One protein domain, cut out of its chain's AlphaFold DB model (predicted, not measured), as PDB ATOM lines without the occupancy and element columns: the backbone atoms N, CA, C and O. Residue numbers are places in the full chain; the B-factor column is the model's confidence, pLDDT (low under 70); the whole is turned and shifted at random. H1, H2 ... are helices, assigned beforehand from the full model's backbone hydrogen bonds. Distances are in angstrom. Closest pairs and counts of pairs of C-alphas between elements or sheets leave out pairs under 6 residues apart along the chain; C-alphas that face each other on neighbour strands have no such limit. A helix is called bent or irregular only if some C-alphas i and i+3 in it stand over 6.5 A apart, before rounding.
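This is residues 95 to 135 of the 187 residues of an uncharacterized protein of Araneus ventricosus (UniProt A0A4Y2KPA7). One long, single helix, H1, makes a rod, and after a tight link a very short helix, H2, sits as a small foot turned off at its far end. The printed part has 41 residues with two named helices, H1 then H2, and no named strand; the class is all helix. The whole is extended, with a radius of gyration of the C-alphas of 17.3 A and spans of 55 by 15 by 5 A.

H1 runs from Glu 95, C-alpha at (217.826, 145.966, 248.517), to Lys 125, C-alpha at (232.204, 118.939, 215.834), 44.8 A from first to last C-alpha. H2, residues 130 to 134, measures 6.3 A and ends with C-alpha 134 at (220.801, 117.479, 204.239). H2 is neither bent nor irregular, but only just: C-alphas 130 and 133 are 6.1 A apart.

H1 and H2 are apart, with no C-alpha of the one within 8 A of the other. A tight link of 4 residues joins them. In H1 and H2 every O i to N i+4 pair is within hydrogen-bond range.

The two C-alphas farthest apart, those of Glu 95 and Lys 135, are 55.0 A apart. Residues 95 to 135 stand free. The printed part has no cut. Its mean pLDDT is 80.1, and residues 125 to 135 are under 70.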
ATOM      1  N   GLU A  95     216.853 145.822 249.602       80.88
ATOM      2  CA  GLU A  95     217.826 145.966 248.517       80.88
ATOM      3  C   GLU A  95     218.714 144.724 248.369       80.88
ATOM      4  O   GLU A  95     218.894 144.247 247.254       80.88
ATOM      5  N   GLN A  96     219.188 144.142 249.477       82.19
ATOM      6  CA  GLN A  96     220.009 142.925 249.438       82.19
ATOM      7  C   GLN A  96     219.234 141.725 248.890       82.19
ATOM      8  O   GLN A  96     219.748 141.006 248.037       82.19
ATOM      9  N   VAL A  97     217.978 141.540 249.311       84.75
ATOM     10  CA  VAL A  97     217.119 140.460 248.799       84.75
ATOM     11  C   VAL A  97     216.852 140.630 247.299       84.75
ATOM     12  O   VAL A  97     216.920 139.656 246.552       84.75
ATOM     13  N   TYR A  98     216.600 141.858 246.832       85.12
ATOM     14  CA  TYR A  98     216.452 142.126 245.397       85.12
ATOM     15  C   TYR A  98     217.742 141.858 244.616       85.12
ATOM     16  O   TYR A  98     217.682 141.293 243.523       85.12
ATOM     17  N   GLU A  99     218.890 142.248 245.167       90.44
ATOM     18  CA  GLU A  99     220.195 142.041 244.541       90.44
ATOM     19  C   GLU A  99     220.518 140.542 244.422       90.44
ATOM     20  O   GLU A  99     220.912 140.074 243.353       90.44
ATOM     21  N   GLU A 100     220.279 139.751 245.470       91.75
ATOM     22  CA  GLU A 100     220.482 138.296 245.447       91.75
ATOM     23  C   GLU A 100     219.598 137.590 244.405       91.75
ATOM     24  O   GLU A 100     220.076 136.723 243.657       91.75
ATOM     25  N   ASP A 101     218.323 137.979 244.315       92.44
ATOM     26  CA  ASP A 101     217.385 137.457 243.317       92.44
ATOM     27  C   ASP A 101     217.812 137.837 241.890       92.44
ATOM     28  O   ASP A 101     217.789 136.998 240.977       92.44
ATOM     29  N   PHE A 102     218.248 139.085 241.694       93.94
ATOM     30  CA  PHE A 102     218.741 139.580 240.412       93.94
ATOM     31  C   PHE A 102     219.991 138.813 239.954       93.94
ATOM     32  O   PHE A 102     220.018 138.288 238.834       93.94
ATOM     33  N   LEU A 103     220.984 138.661 240.834       95.94
ATOM     34  CA  LEU A 103     222.218 137.919 240.555       95.94
ATOM     35  C   LEU A 103     221.943 136.433 240.281       95.94
ATOM     36  O   LEU A 103     222.558 135.831 239.394       95.94
ATOM     37  N   SER A 104     220.986 135.824 240.991       95.44
ATOM     38  CA  SER A 104     220.551 134.455 240.692       95.44
ATOM     39  C   SER A 104     219.958 134.338 239.289       95.44
ATOM     40  O   SER A 104     220.305 133.406 238.553       95.44
ATOM     41  N   ALA A 105     219.093 135.271 238.886       94.44
ATOM     42  CA  ALA A 105     218.503 135.283 237.549       94.44
ATOM     43  C   ALA A 105     219.560 135.474 236.445       94.44
ATOM     44  O   ALA A 105     219.511 134.786 235.418       94.44
ATOM     45  N   GLU A 106     220.542 136.349 236.669       96.56
ATOM     46  CA  GLU A 106     221.660 136.558 235.746       96.56
ATOM     47  C   GLU A 106     222.486 135.277 235.570       96.56
ATOM     48  O   GLU A 106     222.702 134.819 234.444       96.56
ATOM     49  N   LYS A 107     222.805 134.587 236.671       97.12
ATOM     50  CA  LYS A 107     223.495 133.292 236.627       97.12
ATOM     51  C   LYS A 107     222.731 132.236 235.819       97.12
ATOM     52  O   LYS A 107     223.342 131.448 235.092       97.12
ATOM     53  N   TYR A 108     221.400 132.181 235.923       95.62
ATOM     54  CA  TYR A 108     220.598 131.271 235.090       95.62
ATOM     55  C   TYR A 108     220.696 131.611 233.601       95.62
ATOM     56  O   TYR A 108     220.784 130.699 232.772       95.62
ATOM     57  N   ARG A 109     220.708 132.902 233.258       96.12
ATOM     58  CA  ARG A 109     220.866 133.368 231.879       96.12
ATOM     59  C   ARG A 109     222.224 132.963 231.309       96.12
ATOM     60  O   ARG A 109     222.271 132.417 230.205       96.12
ATOM     61  N   ASP A 110     223.290 133.148 232.076       97.69
ATOM     62  CA  ASP A 110     224.645 132.756 231.682       97.69
ATOM     63  C   ASP A 110     224.758 131.246 231.465       97.69
ATOM     64  O   ASP A 110     225.279 130.795 230.442       97.69
ATOM     65  N   ASN A 111     224.187 130.447 232.373       96.88
ATOM     66  CA  ASN A 111     224.146 128.991 232.236       96.88
ATOM     67  C   ASN A 111     223.403 128.552 230.965       96.88
ATOM     68  O   ASN A 111     223.847 127.633 230.272       96.88
ATOM     69  N   TYR A 112     222.284 129.207 230.641       96.00
ATOM     70  CA  TYR A 112     221.534 128.940 229.415       96.00
ATOM     71  C   TYR A 112     222.362 129.260 228.163       96.00
ATOM     72  O   TYR A 112     222.471 128.418 227.271       96.00
ATOM     73  N   ILE A 113     223.003 130.433 228.116       96.62
ATOM     74  CA  ILE A 113     223.860 130.844 226.991       96.62
ATOM     75  C   ILE A 113     225.036 129.871 226.821       96.62
ATOM     76  O   ILE A 113     225.348 129.455 225.698       96.62
ATOM     77  N   ALA A 114     225.659 129.458 227.927       96.81
ATOM     78  CA  ALA A 114     226.741 128.481 227.919       96.81
ATOM     79  C   ALA A 114     226.278 127.119 227.378       96.81
ATOM     80  O   ALA A 114     226.997 126.493 226.596       96.81
ATOM     81  N   LEU A 115     225.077 126.668 227.749       96.00
ATOM     82  CA  LEU A 115     224.502 125.421 227.247       96.00
ATOM     83  C   LEU A 115     224.195 125.498 225.745       96.00
ATOM     84  O   LEU A 115     224.558 124.582 225.008       96.00
ATOM     85  N   CYS A 116     223.581 126.588 225.276       92.69
ATOM     86  CA  CYS A 116     223.347 126.820 223.848       92.69
ATOM     87  C   CYS A 116     224.656 126.773 223.051       92.69
ATOM     88  O   CYS A 116     224.751 126.045 222.064       92.69
ATOM     89  N   SER A 117     225.693 127.453 223.545       94.44
ATOM     90  CA  SER A 117     227.020 127.460 222.916       94.44
ATOM     91  C   SER A 117     227.643 126.060 222.856       94.44
ATOM     92  O   SER A 117     228.276 125.695 221.864       94.44
ATOM     93  N   GLN A 118     227.461 125.246 223.902       94.69
ATOM     94  CA  GLN A 118     227.930 123.859 223.916       94.69
ATOM     95  C   GLN A 118     227.200 122.997 222.882       94.69
ATOM     96  O   GLN A 118     227.857 122.232 222.180       94.69
ATOM     97  N   ILE A 119     225.878 123.140 222.760       91.00
ATOM     98  CA  ILE A 119     225.070 122.417 221.766       91.00
ATOM     99  C   ILE A 119     225.501 122.789 220.344       91.00
ATOM    100  O   ILE A 119     225.693 121.915 219.504       91.00
ATOM    101  N   GLU A 120     225.711 124.074 220.067       89.94
ATOM    102  CA  GLU A 120     226.194 124.516 218.756       89.94
ATOM    103  C   GLU A 120     227.573 123.924 218.441       89.94
ATOM    104  O   GLU A 120     227.795 123.398 217.348       89.94
ATOM    105  N   GLN A 121     228.493 123.924 219.410       88.19
ATOM    106  CA  GLN A 121     229.815 123.327 219.226       88.19
ATOM    107  C   GLN A 121     229.775 121.812 219.018       88.19
ATOM    108  O   GLN A 121     230.554 121.308 218.208       88.19
ATOM    109  N   THR A 122     228.927 121.072 219.736       83.12
ATOM    110  CA  THR A 122     228.806 119.618 219.543       83.12
ATOM    111  C   THR A 122     228.201 119.303 218.179       83.12
ATOM    112  O   THR A 122     228.764 118.487 217.451       83.12
ATOM    113  N   CYS A 123     227.164 120.032 217.758       75.25
ATOM    114  CA  CYS A 123     226.595 119.909 216.414       75.25
ATOM    115  C   CYS A 123     227.603 120.230 215.293       75.25
ATOM    116  O   CYS A 123     227.542 119.624 214.226       75.25
ATOM    117  N   LEU A 124     228.540 121.159 215.516       71.00
ATOM    118  CA  LEU A 124     229.585 121.502 214.544       71.00
ATOM    119  C   LEU A 124     230.756 120.502 214.531       71.00
ATOM    120  O   LEU A 124     231.342 120.266 213.471       71.00
ATOM    121  N   LYS A 125     231.110 119.921 215.687       65.25
ATOM    122  CA  LYS A 125     232.204 118.939 215.834       65.25
ATOM    123  C   LYS A 125     231.829 117.553 215.315       65.25
ATOM    124  O   LYS A 125     232.706 116.843 214.826       65.25
ATOM    125  N   ASP A 126     230.547 117.199 215.325       51.34
ATOM    126  CA  ASP A 126     230.038 116.010 214.643       51.34
ATOM    127  C   ASP A 126     229.960 116.245 213.126       51.34
ATOM    128  O   ASP A 126     228.901 116.170 212.502       51.34
ATOM    129  N   SER A 127     231.105 116.455 212.471       51.25
ATOM    130  CA  SER A 127     231.218 116.508 211.007       51.25
ATOM    131  C   SER A 127     230.979 115.152 210.311       51.25
ATOM    132  O   SER A 127     231.306 114.998 209.137       51.25
ATOM    133  N   SER A 128     230.351 114.192 211.002       51.09
ATOM    134  CA  SER A 128     229.663 113.022 210.428       51.09
ATOM    135  C   SER A 128     228.127 113.189 210.398       51.09
ATOM    136  O   SER A 128     227.402 112.292 209.985       51.09
ATOM    137  N   THR A 129     227.590 114.352 210.793       48.94
ATOM    138  CA  THR A 129     226.139 114.637 210.785       48.94
ATOM    139  C   THR A 129     225.720 115.727 209.799       48.94
ATOM    140  O   THR A 129     224.582 116.197 209.836       48.94
ATOM    141  N   LYS A 130     226.557 116.017 208.788       49.34
ATOM    142  CA  LYS A 130     226.074 116.660 207.547       49.34
ATOM    143  C   LYS A 130     224.947 115.852 206.876       49.34
ATOM    144  O   LYS A 130     224.161 116.405 206.119       49.34
ATOM    145  N   ASP A 131     224.797 114.574 207.232       43.81
ATOM    146  CA  ASP A 131     223.711 113.717 206.762       43.81
ATOM    147  C   ASP A 131     222.353 113.936 207.452       43.81
ATOM    148  O   ASP A 131     221.331 113.627 206.846       43.81
ATOM    149  N   LEU A 132     222.265 114.493 208.668       49.38
ATOM    150  CA  LEU A 132     220.960 114.610 209.353       49.38
ATOM    151  C   LEU A 132     220.155 115.852 208.941       49.38
ATOM    152  O   LEU A 132     218.918 115.822 208.975       49.38
ATOM    153  N   PHE A 133     220.844 116.911 208.507       48.97
ATOM    154  CA  PHE A 133     220.214 118.139 208.017       48.97
ATOM    155  C   PHE A 133     220.066 118.174 206.487       48.97
ATOM    156  O   PHE A 133     219.074 118.720 206.012       48.97
ATOM    157  N   GLU A 134     220.943 117.517 205.709       46.78
ATOM    158  CA  GLU A 134     220.801 117.479 204.239       46.78
ATOM    159  C   GLU A 134     220.070 116.242 203.673       46.78
ATOM    160  O   GLU A 134     219.495 116.333 202.581       46.78
ATOM    161  N   LYS A 135     220.016 115.091 204.373       46.81
ATOM    162  CA  LYS A 135     219.319 113.887 203.853       46.81
ATOM    163  C   LYS A 135     217.876 113.716 204.290       46.81
ATOM    164  O   LYS A 135     217.220 112.792 203.812       46.81
TER     165      LYS A 135